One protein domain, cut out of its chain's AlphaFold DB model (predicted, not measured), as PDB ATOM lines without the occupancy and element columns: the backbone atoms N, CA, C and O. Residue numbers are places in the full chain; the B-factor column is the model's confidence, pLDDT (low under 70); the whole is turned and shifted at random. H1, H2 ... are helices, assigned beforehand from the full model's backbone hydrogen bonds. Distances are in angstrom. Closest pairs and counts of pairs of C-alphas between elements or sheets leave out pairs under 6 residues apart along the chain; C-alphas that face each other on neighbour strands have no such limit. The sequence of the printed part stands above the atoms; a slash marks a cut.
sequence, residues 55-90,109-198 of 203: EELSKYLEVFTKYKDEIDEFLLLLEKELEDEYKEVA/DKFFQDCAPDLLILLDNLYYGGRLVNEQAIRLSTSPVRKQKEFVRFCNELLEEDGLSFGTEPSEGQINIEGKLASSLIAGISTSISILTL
ATOM      1  N   GLU A  55     -27.713 -27.603  -2.627       93.69
ATOM      2  CA  GLU A  55     -27.587 -28.911  -1.979       93.69
ATOM      3  C   GLU A  55     -28.943 -29.506  -1.583       93.69
ATOM      4  O   GLU A  55     -29.153 -30.708  -1.730       93.69
ATOM      5  N   GLU A  56     -29.867 -28.687  -1.075       93.12
ATOM      6  CA  GLU A  56     -31.244 -29.114  -0.788       93.12
ATOM      7  C   GLU A  56     -31.953 -29.547  -2.071       93.12
ATOM      8  O   GLU A  56     -32.544 -30.626  -2.127       93.12
ATOM      9  N   LEU A  57     -31.825 -28.733  -3.123       93.88
ATOM     10  CA  LEU A  57     -32.390 -29.021  -4.434       93.88
ATOM     11  C   LEU A  57     -31.845 -30.334  -5.001       93.88
ATOM     12  O   LEU A  57     -32.625 -31.164  -5.462       93.88
ATOM     13  N   SER A  58     -30.525 -30.536  -4.968       93.81
ATOM     14  CA  SER A  58     -29.920 -31.747  -5.521       93.81
ATOM     15  C   SER A  58     -30.352 -32.995  -4.757       93.81
ATOM     16  O   SER A  58     -30.753 -33.965  -5.385       93.81
ATOM     17  N   LYS A  59     -30.342 -32.958  -3.417       95.00
ATOM     18  CA  LYS A  59     -30.752 -34.100  -2.586       95.00
ATOM     19  C   LYS A  59     -32.202 -34.492  -2.835       95.00
ATOM     20  O   LYS A  59     -32.494 -35.670  -3.014       95.00
ATOM     21  N   TYR A  60     -33.102 -33.511  -2.876       96.06
ATOM     22  CA  TYR A  60     -34.514 -33.778  -3.131       96.06
ATOM     23  C   TYR A  60     -34.716 -34.385  -4.528       96.06
ATOM     24  O   TYR A  60     -35.404 -35.392  -4.688       96.06
ATOM     25  N   LEU A  61     -34.068 -33.811  -5.550       95.06
ATOM     26  CA  LEU A  61     -34.155 -34.315  -6.921       95.06
ATOM     27  C   LEU A  61     -33.510 -35.697  -7.097       95.06
ATOM     28  O   LEU A  61     -33.981 -36.474  -7.923       95.06
ATOM     29  N   GLU A  62     -32.474 -36.041  -6.335       95.75
ATOM     30  CA  GLU A  62     -31.896 -37.391  -6.325       95.75
ATOM     31  C   GLU A  62     -32.910 -38.427  -5.826       95.75
ATOM     32  O   GLU A  62     -33.083 -39.466  -6.460       95.75
ATOM     33  N   VAL A  63     -33.636 -38.131  -4.742       96.25
ATOM     34  CA  VAL A  63     -34.693 -39.022  -4.232       96.25
ATOM     35  C   VAL A  63     -35.847 -39.111  -5.232       96.25
ATOM     36  O   VAL A  63     -36.299 -40.206  -5.554       96.25
ATOM     37  N   PHE A  64     -36.270 -37.977  -5.796       96.50
ATOM     38  CA  PHE A  64     -37.322 -37.943  -6.811       96.50
ATOM     39  C   PHE A  64     -36.971 -38.740  -8.072       96.50
ATOM     40  O   PHE A  64     -37.795 -39.496  -8.577       96.50
ATOM     41  N   THR A  65     -35.751 -38.590  -8.589       95.50
ATOM     42  CA  THR A  65     -35.315 -39.311  -9.795       95.50
ATOM     43  C   THR A  65     -35.112 -40.797  -9.533       95.50
ATOM     44  O   THR A  65     -35.421 -41.598 -10.409       95.50
ATOM     45  N   LYS A  66     -34.649 -41.176  -8.333       96.75
ATOM     46  CA  LYS A  66     -34.516 -42.577  -7.912       96.75
ATOM     47  C   LYS A  66     -35.845 -43.331  -7.971       96.75
ATOM     48  O   LYS A  66     -35.827 -44.485  -8.368       96.75
ATOM     49  N   TYR A  67     -36.939 -42.686  -7.570       96.75
ATOM     50  CA  TYR A  67     -38.261 -43.308  -7.457       96.75
ATOM     51  C   TYR A  67     -39.223 -42.956  -8.601       96.75
ATOM     52  O   TYR A  67     -40.438 -43.117  -8.482       96.75
ATOM     53  N   LYS A  68     -38.715 -42.384  -9.697       94.81
ATOM     54  CA  LYS A  68     -39.574 -41.821 -10.741       94.81
ATOM     55  C   LYS A  68     -40.465 -42.875 -11.402       94.81
ATOM     56  O   LYS A  68     -41.625 -42.577 -11.678       94.81
ATOM     57  N   ASP A  69     -39.921 -44.065 -11.636       95.31
ATOM     58  CA  ASP A  69     -40.634 -45.160 -12.292       95.31
ATOM     59  C   ASP A  69     -41.748 -45.703 -11.383       95.31
ATOM     60  O   ASP A  69     -42.867 -45.918 -11.842       95.31
ATOM     61  N   GLU A  70     -41.487 -45.836 -10.081       97.00
ATOM     62  CA  GLU A  70     -42.471 -46.282  -9.092       97.00
ATOM     63  C   GLU A  70     -43.586 -45.250  -8.874       97.00
ATOM     64  O   GLU A  70     -44.741 -45.617  -8.671       97.00
ATOM     65  N   ILE A  71     -43.270 -43.952  -8.951       96.25
ATOM     66  CA  ILE A  71     -44.287 -42.888  -8.926       96.25
ATOM     67  C   ILE A  71     -45.188 -42.979 -10.162       96.25
ATOM     68  O   ILE A  71     -46.401 -42.805 -10.049       96.25
ATOM     69  N   ASP A  72     -44.617 -43.242 -11.338       95.50
ATOM     70  CA  ASP A  72     -45.398 -43.387 -12.568       95.50
ATOM     71  C   ASP A  72     -46.280 -44.641 -12.530       95.50
ATOM     72  O   ASP A  72     -47.446 -44.579 -12.918       95.50
ATOM     73  N   GLU A  73     -45.765 -45.755 -12.004       95.25
ATOM     74  CA  GLU A  73     -46.553 -46.966 -11.756       95.25
ATOM     75  C   GLU A  73     -47.716 -46.688 -10.795       95.25
ATOM     76  O   GLU A  73     -48.854 -47.068 -11.077       95.25
ATOM     77  N   PHE A  74     -47.460 -45.959  -9.708       95.56
ATOM     78  CA  PHE A  74     -48.494 -45.564  -8.758       95.56
ATOM     79  C   PHE A  74     -49.598 -44.718  -9.407       95.56
ATOM     80  O   PHE A  74     -50.782 -44.967  -9.186       95.56
ATOM     81  N   LEU A  75     -49.239 -43.746 -10.250       95.31
ATOM     82  CA  LEU A  75     -50.227 -42.933 -10.966       95.31
ATOM     83  C   LEU A  75     -51.082 -43.774 -11.924       95.31
ATOM     84  O   LEU A  75     -52.292 -43.572 -11.978       95.31
ATOM     85  N   LEU A  76     -50.490 -44.750 -12.620       94.94
ATOM     86  CA  LEU A  76     -51.234 -45.674 -13.484       94.94
ATOM     87  C   LEU A  76     -52.215 -46.551 -12.693       94.94
ATOM     88  O   LEU A  76     -53.316 -46.830 -13.174       94.94
ATOM     89  N   LEU A  77     -51.841 -46.976 -11.480       93.81
ATOM     90  CA  LEU A  77     -52.745 -47.706 -10.585       93.81
ATOM     91  C   LEU A  77     -53.954 -46.847 -10.197       93.81
ATOM     92  O   LEU A  77     -55.088 -47.316 -10.301       93.81
ATOM     93  N   LEU A  78     -53.725 -45.584  -9.829       92.38
ATOM     94  CA  LEU A  78     -54.796 -44.644  -9.484       92.38
ATOM     95  C   LEU A  78     -55.716 -44.331 -10.676       92.38
ATOM     96  O   LEU A  78     -56.925 -44.189 -10.509       92.38
ATOM     97  N   GLU A  79     -55.167 -44.221 -11.889       92.38
ATOM     98  CA  GLU A  79     -55.962 -44.006 -13.105       92.38
ATOM     99  C   GLU A  79     -56.888 -45.193 -13.395       92.38
ATOM    100  O   GLU A  79     -58.060 -45.001 -13.724       92.38
ATOM    101  N   LYS A  80     -56.388 -46.421 -13.220       89.38
ATOM    102  CA  LYS A  80     -57.187 -47.642 -13.371       89.38
ATOM    103  C   LYS A  80     -58.318 -47.709 -12.340       89.38
ATOM    104  O   LYS A  80     -59.444 -48.034 -12.706       89.38
ATOM    105  N   GLU A  81     -58.035 -47.372 -11.081       85.38
ATOM    106  CA  GLU A  81     -59.045 -47.329 -10.017       85.38
ATOM    107  C   GLU A  81     -60.167 -46.334 -10.346       85.38
ATOM    108  O   GLU A  81     -61.344 -46.681 -10.257       85.38
ATOM    109  N   LEU A  82     -59.823 -45.139 -10.845       85.12
ATOM    110  CA  LEU A  82     -60.819 -44.173 -11.318       85.12
ATOM    111  C   LEU A  82     -61.674 -44.725 -12.463       85.12
ATOM    112  O   LEU A  82     -62.892 -44.551 -12.465       85.12
ATOM    113  N   GLU A  83     -61.062 -45.366 -13.460       82.25
ATOM    114  CA  GLU A  83     -61.812 -45.957 -14.572       82.25
ATOM    115  C   GLU A  83     -62.798 -47.034 -14.109       82.25
ATOM    116  O   GLU A  83     -63.890 -47.143 -14.674       82.25
ATOM    117  N   ASP A  84     -62.419 -47.829 -13.113       75.38
ATOM    118  CA  ASP A  84     -63.255 -48.892 -12.570       75.38
ATOM    119  C   ASP A  84     -64.393 -48.322 -11.697       75.38
ATOM    120  O   ASP A  84     -65.541 -48.739 -11.878       75.38
ATOM    121  N   GLU A  85     -64.148 -47.267 -10.904       68.19
ATOM    122  CA  GLU A  85     -65.202 -46.508 -10.203       68.19
ATOM    123  C   GLU A  85     -66.265 -45.962 -11.178       68.19
ATOM    124  O   GLU A  85     -67.472 -46.087 -10.946       68.19
ATOM    125  N   TYR A  86     -65.852 -45.387 -12.314       65.81
ATOM    126  CA  TYR A  86     -66.797 -44.876 -13.315       65.81
ATOM    127  C   TYR A  86     -67.601 -45.986 -14.006       65.81
ATOM    128  O   TYR A  86     -68.752 -45.753 -14.395       65.81
ATOM    129  N   LYS A  87     -67.022 -47.182 -14.173       61.34
ATOM    130  CA  LYS A  87     -67.719 -48.341 -14.753       61.34
ATOM    131  C   LYS A  87     -68.764 -48.899 -13.794       61.34
ATOM    132  O   LYS A  87     -69.857 -49.212 -14.256       61.34
ATOM    133  N   GLU A  88     -68.479 -48.978 -12.496       58.19
ATOM    134  CA  GLU A  88     -69.445 -49.452 -11.496       58.19
ATOM    135  C   GLU A  88     -70.648 -48.514 -11.354       58.19
ATOM    136  O   GLU A  88     -71.790 -48.972 -11.314       58.19
ATOM    137  N   VAL A  89     -70.426 -47.196 -11.373       58.38
ATOM    138  CA  VAL A  89     -71.508 -46.196 -11.303       58.38
ATOM    139  C   VAL A  89     -72.416 -46.228 -12.544       58.38
ATOM    140  O   VAL A  89     -73.579 -45.824 -12.476       58.38
ATOM    141  N   ALA A  90     -71.918 -46.718 -13.684       57.19
ATOM    142  CA  ALA A  90     -72.698 -46.875 -14.911       57.19
ATOM    143  C   ALA A  90     -73.580 -48.143 -14.932       57.19
ATOM    144  O   ALA A  90     -74.410 -48.283 -15.835       57.19
ATOM    145  N   ASP A 109     -53.804 -50.052  -2.003       85.00
ATOM    146  CA  ASP A 109     -53.457 -50.388  -0.620       85.00
ATOM    147  C   ASP A 109     -52.258 -51.353  -0.580       85.00
ATOM    148  O   ASP A 109     -51.388 -51.241   0.287       85.00
ATOM    149  N   LYS A 110     -52.192 -52.317  -1.514       88.31
ATOM    150  CA  LYS A 110     -51.043 -53.237  -1.629       88.31
ATOM    151  C   LYS A 110     -49.771 -52.478  -1.982       88.31
ATOM    152  O   LYS A 110     -48.731 -52.735  -1.381       88.31
ATOM    153  N   PHE A 111     -49.866 -51.524  -2.910       91.88
ATOM    154  CA  PHE A 111     -48.748 -50.658  -3.260       91.88
ATOM    155  C   PHE A 111     -48.212 -49.922  -2.027       91.88
ATOM    156  O   PHE A 111     -47.002 -49.899  -1.823       91.88
ATOM    157  N   PHE A 112     -49.088 -49.377  -1.174       89.75
ATOM    158  CA  PHE A 112     -48.664 -48.711   0.061       89.75
ATOM    159  C   PHE A 112     -47.984 -49.659   1.060       89.75
ATOM    160  O   PHE A 112     -46.986 -49.269   1.663       89.75
ATOM    161  N   GLN A 113     -48.449 -50.907   1.200       86.56
ATOM    162  CA  GLN A 113     -47.813 -51.891   2.092       86.56
ATOM    163  C   GLN A 113     -46.412 -52.316   1.642       86.56
ATOM    164  O   GLN A 113     -45.530 -52.495   2.483       86.56
ATOM    165  N   ASP A 114     -46.204 -52.472   0.335       89.38
ATOM    166  CA  ASP A 114     -44.917 -52.885  -0.237       89.38
ATOM    167  C   ASP A 114     -43.981 -51.687  -0.511       89.38
ATOM    168  O   ASP A 114     -42.844 -51.854  -0.965       89.38
ATOM    169  N   CYS A 115     -44.445 -50.466  -0.228       89.44
ATOM    170  CA  CYS A 115     -43.749 -49.228  -0.538       89.44
ATOM    171  C   CYS A 115     -42.485 -49.049   0.315       89.44
ATOM    172  O   CYS A 115     -42.492 -49.218   1.536       89.44
ATOM    173  N   ALA A 116     -41.383 -48.623  -0.310       94.06
ATOM    174  CA  ALA A 116     -40.201 -48.216   0.440       94.06
ATOM    175  C   ALA A 116     -40.521 -46.984   1.317       94.06
ATOM    176  O   ALA A 116     -41.191 -46.071   0.833       94.06
ATOM    177  N   PRO A 117     -39.980 -46.873   2.547       93.94
ATOM    178  CA  PRO A 117     -40.272 -45.745   3.438       93.94
ATOM    179  C   PRO A 117     -40.026 -44.372   2.799       93.94
ATOM    180  O   PRO A 117     -40.872 -43.487   2.879       93.94
ATOM    181  N   ASP A 118     -38.905 -44.213   2.088       95.88
ATOM    182  CA  ASP A 118     -38.581 -42.965   1.382       95.88
ATOM    183  C   ASP A 118     -39.555 -42.654   0.245       95.88
ATOM    184  O   ASP A 118     -39.840 -41.486  -0.009       95.88
ATOM    185  N   LEU A 119     -40.059 -43.684  -0.442       96.19
ATOM    186  CA  LEU A 119     -41.054 -43.513  -1.495       96.19
ATOM    187  C   LEU A 119     -42.387 -43.071  -0.897       96.19
ATOM    188  O   LEU A 119     -43.017 -42.163  -1.426       96.19
ATOM    189  N   LEU A 120     -42.780 -43.651   0.236       95.06
ATOM    190  CA  LEU A 120     -43.995 -43.269   0.941       95.06
ATOM    191  C   LEU A 120     -43.933 -41.812   1.428       95.06
ATOM    192  O   LEU A 120     -44.864 -41.046   1.184       95.06
ATOM    193  N   ILE A 121     -42.807 -41.407   2.032       96.75
ATOM    194  CA  ILE A 121     -42.541 -40.010   2.419       96.75
ATOM    195  C   ILE A 121     -42.603 -39.094   1.195       96.75
ATOM    196  O   ILE A 121     -43.217 -38.029   1.240       96.75
ATOM    197  N   LEU A 122     -41.972 -39.499   0.090       97.44
ATOM    198  CA  LEU A 122     -41.957 -38.706  -1.131       97.44
ATOM    199  C   LEU A 122     -43.365 -38.551  -1.716       97.44
ATOM    200  O   LEU A 122     -43.733 -37.443  -2.087       97.44
ATOM    201  N   LEU A 123     -44.159 -39.619  -1.794       96.94
ATOM    202  CA  LEU A 123     -45.528 -39.561  -2.305       96.94
ATOM    203  C   LEU A 123     -46.401 -38.640  -1.456       96.94
ATOM    204  O   LEU A 123     -47.115 -37.806  -2.015       96.94
ATOM    205  N   ASP A 124     -46.315 -38.756  -0.130       96.38
ATOM    206  CA  ASP A 124     -47.047 -37.903   0.808       96.38
ATOM    207  C   ASP A 124     -46.685 -36.426   0.596       96.38
ATOM    208  O   ASP A 124     -47.553 -35.587   0.324       96.38
ATOM    209  N   ASN A 125     -45.387 -36.130   0.551       97.25
ATOM    210  CA  ASN A 125     -44.893 -34.778   0.348       97.25
ATOM    211  C   ASN A 125     -45.246 -34.212  -1.042       97.25
ATOM    212  O   ASN A 125     -45.649 -33.053  -1.157       97.25
ATOM    213  N   LEU A 126     -45.166 -35.024  -2.104       97.81
ATOM    214  CA  LEU A 126     -45.596 -34.636  -3.451       97.81
ATOM    215  C   LEU A 126     -47.101 -34.361  -3.496       97.81
ATOM    216  O   LEU A 126     -47.521 -33.402  -4.145       97.81
ATOM    217  N   TYR A 127     -47.919 -35.166  -2.821       97.56
ATOM    218  CA  TYR A 127     -49.359 -34.952  -2.761       97.56
ATOM    219  C   TYR A 127     -49.699 -33.634  -2.055       97.56
ATOM    220  O   TYR A 127     -50.361 -32.780  -2.654       97.56
ATOM    221  N   TYR A 128     -49.226 -33.431  -0.822       96.88
ATOM    222  CA  TYR A 128     -49.529 -32.223  -0.048       96.88
ATOM    223  C   TYR A 128     -48.908 -30.967  -0.660       96.88
ATOM    224  O   TYR A 128     -49.587 -29.942  -0.774       96.88
ATOM    225  N   GLY A 129     -47.670 -31.073  -1.149       96.19
ATOM    226  CA  GLY A 129     -46.985 -30.010  -1.874       96.19
ATOM    227  C   GLY A 129     -47.803 -29.515  -3.064       96.19
ATOM    228  O   GLY A 129     -48.111 -28.328  -3.188       96.19
ATOM    229  N   GLY A 130     -48.225 -30.440  -3.923       96.81
ATOM    230  CA  GLY A 130     -48.994 -30.114  -5.121       96.81
ATOM    231  C   GLY A 130     -50.415 -29.659  -4.811       96.81
ATOM    232  O   GLY A 130     -50.925 -28.748  -5.466       96.81
ATOM    233  N   ARG A 131     -51.048 -30.230  -3.780       96.19
ATOM    234  CA  ARG A 131     -52.377 -29.811  -3.323       96.19
ATOM    235  C   ARG A 131     -52.382 -28.348  -2.886       96.19
ATOM    236  O   ARG A 131     -53.239 -27.595  -3.337       96.19
ATOM    237  N   LEU A 132     -51.413 -27.926  -2.073       95.12
ATOM    238  CA  LEU A 132     -51.339 -26.546  -1.579       95.12
ATOM    239  C   LEU A 132     -51.029 -25.536  -2.691       95.12
ATOM    240  O   LEU A 132     -51.525 -24.406  -2.658       95.12
ATOM    241  N   VAL A 133     -50.286 -25.954  -3.717       94.12
ATOM    242  CA  VAL A 133     -50.117 -25.159  -4.942       94.12
ATOM    243  C   VAL A 133     -51.439 -25.043  -5.712       94.12
ATOM    244  O   VAL A 133     -51.814 -23.942  -6.118       94.12
ATOM    245  N   ASN A 134     -52.179 -26.143  -5.884       93.69
ATOM    246  CA  ASN A 134     -53.476 -26.145  -6.575       93.69
ATOM    247  C   ASN A 134     -54.533 -25.296  -5.861       93.69
ATOM    248  O   ASN A 134     -55.301 -24.581  -6.505       93.69
ATOM    249  N   GLU A 135     -54.547 -25.334  -4.531       92.12
ATOM    250  CA  GLU A 135     -55.439 -24.539  -3.683       92.12
ATOM    251  C   GLU A 135     -55.030 -23.058  -3.606       92.12
ATOM    252  O   GLU A 135     -55.738 -22.257  -2.998       92.12
ATOM    253  N   GLN A 136     -53.902 -22.675  -4.222       87.88
ATOM    254  CA  GLN A 136     -53.306 -21.335  -4.124       87.88
ATOM    255  C   GLN A 136     -53.006 -20.920  -2.672       87.88
ATOM    256  O   GLN A 136     -52.868 -19.727  -2.370       87.88
ATOM    257  N   ALA A 137     -52.894 -21.909  -1.780       88.12
ATOM    258  CA  ALA A 137     -52.413 -21.726  -0.420       88.12
ATOM    259  C   ALA A 137     -50.944 -21.298  -0.435       88.12
ATOM    260  O   ALA A 137     -50.532 -20.556   0.448       88.12
ATOM    261  N   ILE A 138     -50.201 -21.691  -1.479       89.44
ATOM    262  CA  ILE A 138     -48.842 -21.231  -1.777       89.44
ATOM    263  C   ILE A 138     -48.755 -20.797  -3.232       89.44
ATOM    264  O   ILE A 138     -49.272 -21.456  -4.138       89.44
ATOM    265  N   ARG A 139     -48.082 -19.669  -3.462       88.31
ATOM    266  CA  ARG A 139     -47.844 -19.103  -4.786       88.31
ATOM    267  C   ARG A 139     -46.359 -19.130  -5.096       88.31
ATOM    268  O   ARG A 139     -45.556 -18.457  -4.459       88.31
ATOM    269  N   LEU A 140     -46.018 -19.892  -6.123       90.56
ATOM    270  CA  LEU A 140     -44.658 -19.991  -6.628       90.56
ATOM    271  C   LEU A 140     -44.417 -18.981  -7.756       90.56
ATOM    272  O   LEU A 140     -45.339 -18.519  -8.431       90.56
ATOM    273  N   SER A 141     -43.149 -18.696  -8.009       87.75
ATOM    274  CA  SER A 141     -42.671 -17.818  -9.059       87.75
ATOM    275  C   SER A 141     -43.090 -18.301 -10.442       87.75
ATOM    276  O   SER A 141     -43.201 -19.492 -10.734       87.75
ATOM    277  N   THR A 142     -43.242 -17.345 -11.352       86.56
ATOM    278  CA  THR A 142     -43.456 -17.614 -12.776       86.56
ATOM    279  C   THR A 142     -42.185 -18.077 -13.487       86.56
ATOM    280  O   THR A 142     -42.268 -18.662 -14.564       86.56
ATOM    281  N   SER A 143     -41.001 -17.829 -12.913       89.31
ATOM    282  CA  SER A 143     -39.732 -18.288 -13.483       89.31
ATOM    283  C   SER A 143     -39.555 -19.787 -13.220       89.31
ATOM    284  O   SER A 143     -39.482 -20.153 -12.051       89.31
ATOM    285  N   PRO A 144     -39.400 -20.650 -14.247       88.50
ATOM    286  CA  PRO A 144     -39.338 -22.105 -14.061       88.50
ATOM    287  C   PRO A 144     -38.270 -22.561 -13.056       88.50
ATOM    288  O   PRO A 144     -38.543 -23.354 -12.161       88.50
ATOM    289  N   VAL A 145     -37.068 -21.983 -13.145       89.19
ATOM    290  CA  VAL A 145     -35.941 -22.313 -12.256       89.19
ATOM    291  C   VAL A 145     -36.200 -21.862 -10.817       89.19
ATOM    292  O   VAL A 145     -35.852 -22.572  -9.877       89.19
ATOM    293  N   ARG A 146     -36.800 -20.680 -10.618       91.19
ATOM    294  CA  ARG A 146     -37.165 -20.226  -9.266       91.19
ATOM    295  C   ARG A 146     -38.323 -21.032  -8.710       91.19
ATOM    296  O   ARG A 146     -38.229 -21.473  -7.579       91.19
ATOM    297  N   LYS A 147     -39.341 -21.297  -9.529       93.06
ATOM    298  CA  LYS A 147     -40.509 -22.108  -9.186       93.06
ATOM    299  C   LYS A 147     -40.098 -23.463  -8.621       93.06
ATOM    300  O   LYS A 147     -40.598 -23.856  -7.580       93.06
ATOM    301  N   GLN A 148     -39.153 -24.141  -9.275       94.19
ATOM    302  CA  GLN A 148     -38.627 -25.421  -8.802       94.19
ATOM    303  C   GLN A 148     -37.923 -25.285  -7.442       94.19
ATOM    304  O   GLN A 148     -38.148 -26.099  -6.553       94.19
ATOM    305  N   LYS A 149     -37.099 -24.245  -7.253       95.12
ATOM    306  CA  LYS A 149     -36.392 -24.002  -5.984       95.12
ATOM    307  C   LYS A 149     -37.318 -23.622  -4.835       95.12
ATOM    308  O   LYS A 149     -37.094 -24.069  -3.720       95.12
ATOM    309  N   GLU A 150     -38.317 -22.789  -5.099       95.38
ATOM    310  CA  GLU A 150     -39.348 -22.409  -4.129       95.38
ATOM    311  C   GLU A 150     -40.186 -23.623  -3.749       95.38
ATOM    312  O   GLU A 150     -40.442 -23.852  -2.575       95.38
ATOM    313  N   PHE A 151     -40.549 -24.447  -4.734       96.31
ATOM    314  CA  PHE A 151     -41.308 -25.661  -4.487       96.31
ATOM    315  C   PHE A 151     -40.525 -26.667  -3.647       96.31
ATOM    316  O   PHE A 151     -41.047 -27.162  -2.660       96.31
ATOM    317  N   VAL A 152     -39.257 -26.929  -3.980       96.50
ATOM    318  CA  VAL A 152     -38.428 -27.840  -3.176       96.50
ATOM    319  C   VAL A 152     -38.176 -27.282  -1.779       96.50
ATOM    320  O   VAL A 152     -38.172 -28.045  -0.818       96.50
ATOM    321  N   ARG A 153     -38.015 -25.959  -1.640       96.75
ATOM    322  CA  ARG A 153     -37.911 -25.334  -0.319       96.75
ATOM    323  C   ARG A 153     -39.153 -25.615   0.508       96.75
ATOM    324  O   ARG A 153     -39.039 -26.077   1.635       96.75
ATOM    325  N   PHE A 154     -40.312 -25.387  -0.092       96.31
ATOM    326  CA  PHE A 154     -41.584 -25.630   0.552       96.31
ATOM    327  C   PHE A 154     -41.790 -27.109   0.917       96.31
ATOM    328  O   PHE A 154     -42.191 -27.429   2.029       96.31
ATOM    329  N   CYS A 155     -41.459 -28.025   0.010       96.75
ATOM    330  CA  CYS A 155     -41.480 -29.461   0.273       96.75
ATOM    331  C   CYS A 155     -40.618 -29.840   1.484       96.75
ATOM    332  O   CYS A 155     -41.056 -30.628   2.317       96.75
ATOM    333  N   ASN A 156     -39.422 -29.257   1.611       96.25
ATOM    334  CA  ASN A 156     -38.563 -29.485   2.772       96.25
ATOM    335  C   ASN A 156     -39.167 -28.903   4.058       96.25
ATOM    336  O   ASN A 156     -39.098 -29.560   5.088       96.25
ATOM    337  N   GLU A 157     -39.792 -27.723   4.000       95.38
ATOM    338  CA  GLU A 157     -40.511 -27.144   5.145       95.38
ATOM    339  C   GLU A 157     -41.664 -28.050   5.600       95.38
ATOM    340  O   GLU A 157     -41.784 -28.310   6.793       95.38
ATOM    341  N   LEU A 158     -42.435 -28.624   4.667       94.75
ATOM    342  CA  LEU A 158     -43.457 -29.629   4.988       94.75
ATOM    343  C   LEU A 158     -42.862 -30.861   5.681       94.75
ATOM    344  O   LEU A 158     -43.379 -31.301   6.702       94.75
ATOM    345  N   LEU A 159     -41.754 -31.403   5.160       95.19
ATOM    346  CA  LEU A 159     -41.083 -32.543   5.793       95.19
ATOM    347  C   LEU A 159     -40.653 -32.208   7.226       95.19
ATOM    348  O   LEU A 159     -40.848 -33.017   8.130       95.19
ATOM    349  N   GLU A 160     -40.092 -31.020   7.448       94.19
ATOM    350  CA  GLU A 160     -39.677 -30.570   8.777       94.19
ATOM    351  C   GLU A 160     -40.865 -30.396   9.736       94.19
ATOM    352  O   GLU A 160     -40.777 -30.829  10.889       94.19
ATOM    353  N   GLU A 161     -41.973 -29.809   9.273       93.19
ATOM    354  CA  GLU A 161     -43.203 -29.628  10.056       93.19
ATOM    355  C   GLU A 161     -43.821 -30.966  10.483       93.19
ATOM    356  O   GLU A 161     -44.218 -31.120  11.644       93.19
ATOM    357  N   ASP A 162     -43.824 -31.950   9.584       91.19
ATOM    358  CA  ASP A 162     -44.356 -33.291   9.839       91.19
ATOM    359  C   ASP A 162     -43.357 -34.205  10.577       91.19
ATOM    360  O   ASP A 162     -43.684 -35.335  10.958       91.19
ATOM    361  N   GLY A 163     -42.131 -33.727  10.826       92.81
ATOM    362  CA  GLY A 163     -41.063 -34.494  11.470       92.81
ATOM    363  C   GLY A 163     -40.566 -35.670  10.621       92.81
ATOM    364  O   GLY A 163     -40.162 -36.700  11.166       92.81
ATOM    365  N   LEU A 164     -40.638 -35.533   9.299       94.50
ATOM    366  CA  LEU A 164     -40.238 -36.514   8.299       94.50
ATOM    367  C   LEU A 164     -38.854 -36.186   7.729       94.50
ATOM    368  O   LEU A 164     -38.432 -35.036   7.632       94.50
ATOM    369  N   SER A 165     -38.120 -37.222   7.327       93.88
ATOM    370  CA  SER A 165     -36.850 -37.060   6.618       93.88
ATOM    371  C   SER A 165     -36.521 -38.311   5.813       93.88
ATOM    372  O   SER A 165     -36.737 -39.425   6.288       93.88
ATOM    373  N   PHE A 166     -35.961 -38.136   4.618       93.81
ATOM    374  CA  PHE A 166     -35.485 -39.263   3.815       93.81
ATOM    375  C   PHE A 166     -34.345 -40.013   4.522       93.81
ATOM    376  O   PHE A 166     -33.484 -39.412   5.169       93.81
ATOM    377  N   GLY A 167     -34.326 -41.333   4.371       92.06
ATOM    378  CA  GLY A 167     -33.416 -42.264   5.031       92.06
ATOM    379  C   GLY A 167     -33.851 -42.677   6.440       92.06
ATOM    380  O   GLY A 167     -33.164 -43.492   7.059       92.06
ATOM    381  N   THR A 168     -34.968 -42.143   6.941       91.62
ATOM    382  CA  THR A 168     -35.530 -42.477   8.253       91.62
ATOM    383  C   THR A 168     -36.929 -43.048   8.070       91.62
ATOM    384  O   THR A 168     -37.744 -42.471   7.358       91.62
ATOM    385  N   GLU A 169     -37.220 -44.176   8.717       90.94
ATOM    386  CA  GLU A 169     -38.574 -44.733   8.697       90.94
ATOM    387  C   GLU A 169     -39.560 -43.773   9.385       90.94
ATOM    388  O   GLU A 169     -39.269 -43.290  10.486       90.94
ATOM    389  N   PRO A 170     -40.719 -43.490   8.763       90.50
ATOM    390  CA  PRO A 170     -41.745 -42.672   9.382       90.50
ATOM    391  C   PRO A 170     -42.377 -43.415  10.565       90.50
ATOM    392  O   PRO A 170     -42.573 -44.630  10.539       90.50
ATOM    393  N   SER A 171     -42.728 -42.670  11.608       89.06
ATOM    394  CA  SER A 171     -43.516 -43.180  12.729       89.06
ATOM    395  C   SER A 171     -44.983 -43.343  12.329       89.06
ATOM    396  O   SER A 171     -45.480 -42.689  11.410       89.06
ATOM    397  N   GLU A 172     -45.699 -44.186  13.072       82.44
ATOM    398  CA  GLU A 172     -47.125 -44.432  12.862       82.44
ATOM    399  C   GLU A 172     -47.927 -43.116  12.879       82.44
ATOM    400  O   GLU A 172     -47.847 -42.331  13.827       82.44
ATOM    401  N   GLY A 173     -48.684 -42.866  11.807       81.38
ATOM    402  CA  GLY A 173     -49.535 -41.684  11.656       81.38
ATOM    403  C   GLY A 173     -48.841 -40.399  11.184       81.38
ATOM    404  O   GLY A 173     -49.533 -39.394  11.046       81.38
ATOM    405  N   GLN A 174     -47.525 -40.402  10.920       86.94
ATOM    406  CA  GLN A 174     -46.861 -39.251  10.278       86.94
ATOM    407  C   GLN A 174     -47.204 -39.147   8.787       86.94
ATOM    408  O   GLN A 174     -47.302 -38.051   8.255       86.94
ATOM    409  N   ILE A 175     -47.409 -40.287   8.126       89.88
ATOM    410  CA  ILE A 175     -47.867 -40.344   6.736       89.88
ATOM    411  C   ILE A 175     -49.393 -40.268   6.708       89.88
ATOM    412  O   ILE A 175     -50.071 -40.989   7.442       89.88
ATOM    413  N   ASN A 176     -49.942 -39.414   5.845       89.50
ATOM    414  CA  ASN A 176     -51.379 -39.172   5.736       89.50
ATOM    415  C   ASN A 176     -51.819 -39.082   4.268       89.50
ATOM    416  O   ASN A 176     -52.645 -38.238   3.903       89.50
ATOM    417  N   ILE A 177     -51.262 -39.941   3.422       89.75
ATOM    418  CA  ILE A 177     -51.663 -40.085   2.020       89.75
ATOM    419  C   ILE A 177     -52.682 -41.216   1.811       89.75
ATOM    420  O   ILE A 177     -53.443 -41.196   0.843       89.75
ATOM    421  N   GLU A 178     -52.756 -42.172   2.735       87.00
ATOM    422  CA  GLU A 178     -53.701 -43.287   2.661       87.00
ATOM    423  C   GLU A 178     -55.160 -42.806   2.789       87.00
ATOM    424  O   GLU A 178     -55.480 -41.851   3.509       87.00
ATOM    425  N   GLY A 179     -56.068 -43.457   2.055       83.31
ATOM    426  CA  GLY A 179     -57.507 -43.163   2.078       83.31
ATOM    427  C   GLY A 179     -57.927 -41.846   1.408       83.31
ATOM    428  O   GLY A 179     -59.075 -41.421   1.563       83.31
ATOM    429  N   LYS A 180     -57.032 -41.162   0.682       90.19
ATOM    430  CA  LYS A 180     -57.412 -40.027  -0.178       90.19
ATOM    431  C   LYS A 180     -58.012 -40.533  -1.487       90.19
ATOM    432  O   LYS A 180     -57.659 -41.595  -1.977       90.19
ATOM    433  N   LEU A 181     -58.889 -39.724  -2.082       89.62
ATOM    434  CA  LEU A 181     -59.482 -40.028  -3.387       89.62
ATOM    435  C   LEU A 181     -58.402 -40.097  -4.473       89.62
ATOM    436  O   LEU A 181     -57.586 -39.173  -4.569       89.62
ATOM    437  N   ALA A 182     -58.472 -41.102  -5.349       91.19
ATOM    438  CA  ALA A 182     -57.524 -41.287  -6.447       91.19
ATOM    439  C   ALA A 182     -57.390 -40.036  -7.335       91.19
ATOM    440  O   ALA A 182     -56.286 -39.583  -7.636       91.19
ATOM    441  N   SER A 183     -58.509 -39.375  -7.648       91.50
ATOM    442  CA  SER A 183     -58.519 -38.106  -8.396       91.50
ATOM    443  C   SER A 183     -57.765 -36.972  -7.691       91.50
ATOM    444  O   SER A 183     -57.098 -36.167  -8.345       91.50
ATOM    445  N   SER A 184     -57.838 -36.904  -6.358       93.50
ATOM    446  CA  SER A 184     -57.113 -35.909  -5.563       93.50
ATOM    447  C   SER A 184     -55.617 -36.212  -5.534       93.50
ATOM    448  O   SER A 184     -54.815 -35.292  -5.708       93.50
ATOM    449  N   LEU A 185     -55.253 -37.487  -5.358       95.38
ATOM    450  CA  LEU A 185     -53.868 -37.954  -5.377       95.38
ATOM    451  C   LEU A 185     -53.203 -37.635  -6.716       95.38
ATOM    452  O   LEU A 185     -52.175 -36.956  -6.737       95.38
ATOM    453  N   ILE A 186     -53.841 -38.012  -7.828       96.06
ATOM    454  CA  ILE A 186     -53.358 -37.722  -9.184       96.06
ATOM    455  C   ILE A 186     -53.168 -36.220  -9.378       96.06
ATOM    456  O   ILE A 186     -52.100 -35.797  -9.818       96.06
ATOM    457  N   ALA A 187     -54.166 -35.397  -9.036       96.25
ATOM    458  CA  ALA A 187     -54.078 -33.952  -9.231       96.25
ATOM    459  C   ALA A 187     -52.925 -33.321  -8.430       96.25
ATOM    460  O   ALA A 187     -52.178 -32.500  -8.970       96.25
ATOM    461  N   GLY A 188     -52.754 -33.711  -7.161       96.81
ATOM    462  CA  GLY A 188     -51.672 -33.213  -6.309       96.81
ATOM    463  C   GLY A 188     -50.300 -33.654  -6.817       96.81
ATOM    464  O   GLY A 188     -49.466 -32.817  -7.158       96.81
ATOM    465  N   ILE A 189     -50.093 -34.963  -6.967       97.62
ATOM    466  CA  ILE A 189     -48.803 -35.538  -7.369       97.62
ATOM    467  C   ILE A 189     -48.398 -35.059  -8.770       97.62
ATOM    468  O   ILE A 189     -47.263 -34.620  -8.961       97.62
ATOM    469  N   SER A 190     -49.322 -35.045  -9.737       96.94
ATOM    470  CA  SER A 190     -49.042 -34.564 -11.099       96.94
ATOM    471  C   SER A 190     -48.612 -33.099 -11.118       96.94
ATOM    472  O   SER A 190     -47.723 -32.720 -11.881       96.94
ATOM    473  N   THR A 191     -49.200 -32.268 -10.253       96.88
ATOM    474  CA  THR A 191     -48.810 -30.857 -10.118       96.88
ATOM    475  C   THR A 191     -47.365 -30.748  -9.651       96.88
ATOM    476  O   THR A 191     -46.570 -30.046 -10.278       96.88
ATOM    477  N   SER A 192     -46.998 -31.495  -8.617       97.12
ATOM    478  CA  SER A 192     -45.637 -31.529  -8.080       97.12
ATOM    479  C   SER A 192     -44.626 -32.029  -9.106       97.12
ATOM    480  O   SER A 192     -43.621 -31.361  -9.349       97.12
ATOM    481  N   ILE A 193     -44.924 -33.138  -9.792       96.56
ATOM    482  CA  ILE A 193     -44.093 -33.660 -10.888       96.56
ATOM    483  C   ILE A 193     -43.901 -32.586 -11.956       96.56
ATOM    484  O   ILE A 193     -42.767 -32.318 -12.347       96.56
ATOM    485  N   SER A 194     -44.986 -31.934 -12.389       95.50
ATOM    486  CA  SER A 194     -44.923 -30.902 -13.425       95.50
ATOM    487  C   SER A 194     -44.026 -29.734 -13.042       95.50
ATOM    488  O   SER A 194     -43.495 -29.096 -13.935       95.50
ATOM    489  N   ILE A 195     -43.858 -29.436 -11.748       95.06
ATOM    490  CA  ILE A 195     -42.980 -28.370 -11.255       95.06
ATOM    491  C   ILE A 195     -41.534 -28.858 -11.173       95.06
ATOM    492  O   ILE A 195     -40.613 -28.139 -11.566       95.06
ATOM    493  N   LEU A 196     -41.332 -30.084 -10.688       94.25
ATOM    494  CA  LEU A 196     -40.014 -30.687 -10.513       94.25
ATOM    495  C   LEU A 196     -39.321 -30.985 -11.847       94.25
ATOM    496  O   LEU A 196     -38.096 -30.909 -11.916       94.25
ATOM    497  N   THR A 197     -40.068 -31.259 -12.917       89.62
ATOM    498  CA  THR A 197     -39.508 -31.571 -14.243       89.62
ATOM    499  C   THR A 197     -39.200 -30.340 -15.109       89.62
ATOM    500  O   THR A 197     -38.506 -30.471 -16.117       89.62
ATOM    501  N   LEU A 198     -39.607 -29.125 -14.705       74.56
ATOM    502  CA  LEU A 198     -39.454 -27.884 -15.497       74.56
ATOM    503  C   LEU A 198     -38.012 -27.507 -15.869       74.56
ATOM    504  O   LEU A 198     -37.805 -26.719 -16.789       74.56
TER     505      LEU A 198
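AT A GLANCE: This is residues 55 to 90 and 109 to 198 of the 203 residues of an uncharacterized protein of Prevotella intermedia (UniProt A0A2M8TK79). At the core, two helices, H4 and H6, cross as an X, about perpendicular, and H5 packs on both; H1 lies across H5, and the long helix H2 runs along H6 the opposite way, while residues 83 to 90, of which 83 to 89 belong to H2, stick out as an arm. H3 is a short piece near H2 and H4, and a long stretch with no named element, residues 162 to 181, loops from H5 round to H6. The printed part has 126 residues with six named helices in the order H1 to H6 and no named strand, and its class is all helix. The whole is compact, with a radius of gyration of the C-alphas of 14.6 A; the C-alphas span 47 by 33 by 25 A, and the body without the arm spans 38 by 31 by 25 A.

IN THESE COORDINATES: Find C-alpha 55 at (-27.587, -28.911, -1.979); from there H1 runs through residues 55 to 66, 16.4 A from first to last C-alpha. H2 takes residues 68 to 89; look for C-alpha 68 at (-39.574, -41.821, -10.741), from which this longest helix covers 32.2 A, with x falling to -71.508 at C-alpha 89. After the cut, H3 holds residues 109 to 114 and is 8.9 A long. H4, residues 117 to 134, is 25.7 A long, and H5, residues 144 to 161, is 25.6 A long. H6 holds residues 182 to 196, 20.9 A, and ends at C-alpha 196, printed at (-40.014, -30.687, -10.513).

HOW THE PARTS SIT: Start at H1, which meets H2 only through their link. With residues 56 to 60 alone H1 touches H5, about perpendicular at 88 degrees; the closest C-alphas are those of Leu 57 and Val 152, 6.3 A apart. H1 and H4 only just touch, with 3 pairs of C-alphas within 8 A, the closest being Phe 64 and Leu 122 at 7.4 A. Move on to H2: its residues 75 to 82 alone touch residues 182 to 186 of H6, at a shallow tilt of 29 degrees, opposite ways, with the C-alphas of Leu 78 and Ala 182 closest at 5.3 A. H3 touches no helix, but it is close but not clearly touching to H2, where the C-alphas of Phe 74 and Phe 111 are closest at 7.5 A, and likewise to H4, where those of Phe 112 and Leu 120 are closest at 7.2 A. H4 touches H6 with 25 pairs of C-alphas within 8 A, about perpendicular at 89 degrees; look at Gly 130 and Gly 188, whose C-alphas come closest at 4.3 A. H4 also touches H5, at a steep tilt of 61 degrees, opposite ways, with the C-alphas of Gly 129 and Cys 155 closest at 5.9 A. H5 touches residues 195 to 196 of H6 alone, at a steep tilt of 56 degrees, opposite ways; the closest C-alphas are those of Gln 148 and Leu 196, 5.7 A apart. H2 and H5 are apart, and H3 is apart from H1, H5 and H6. In H1, H2, H3, H4, H5 and H6 every O i to N i+4 pair is within hydrogen-bond range.

THE WHOLE: The two C-alphas farthest apart are those of Glu 55 and Ala 90, 50.2 A. Residues 91 to 108 are not printed, and across this cut, between H2 and H3, C-alphas 90 and 109 are 24.2 A apart. Of the links that are printed whole, H1 to H2 and H3 to H4 are tight, H4 to H5 is short with 9 residues, and H5 to H6 is long with 20. The mean pLDDT of the printed part is 91.2; look for low confidence, under 70, at residues 85 to 90.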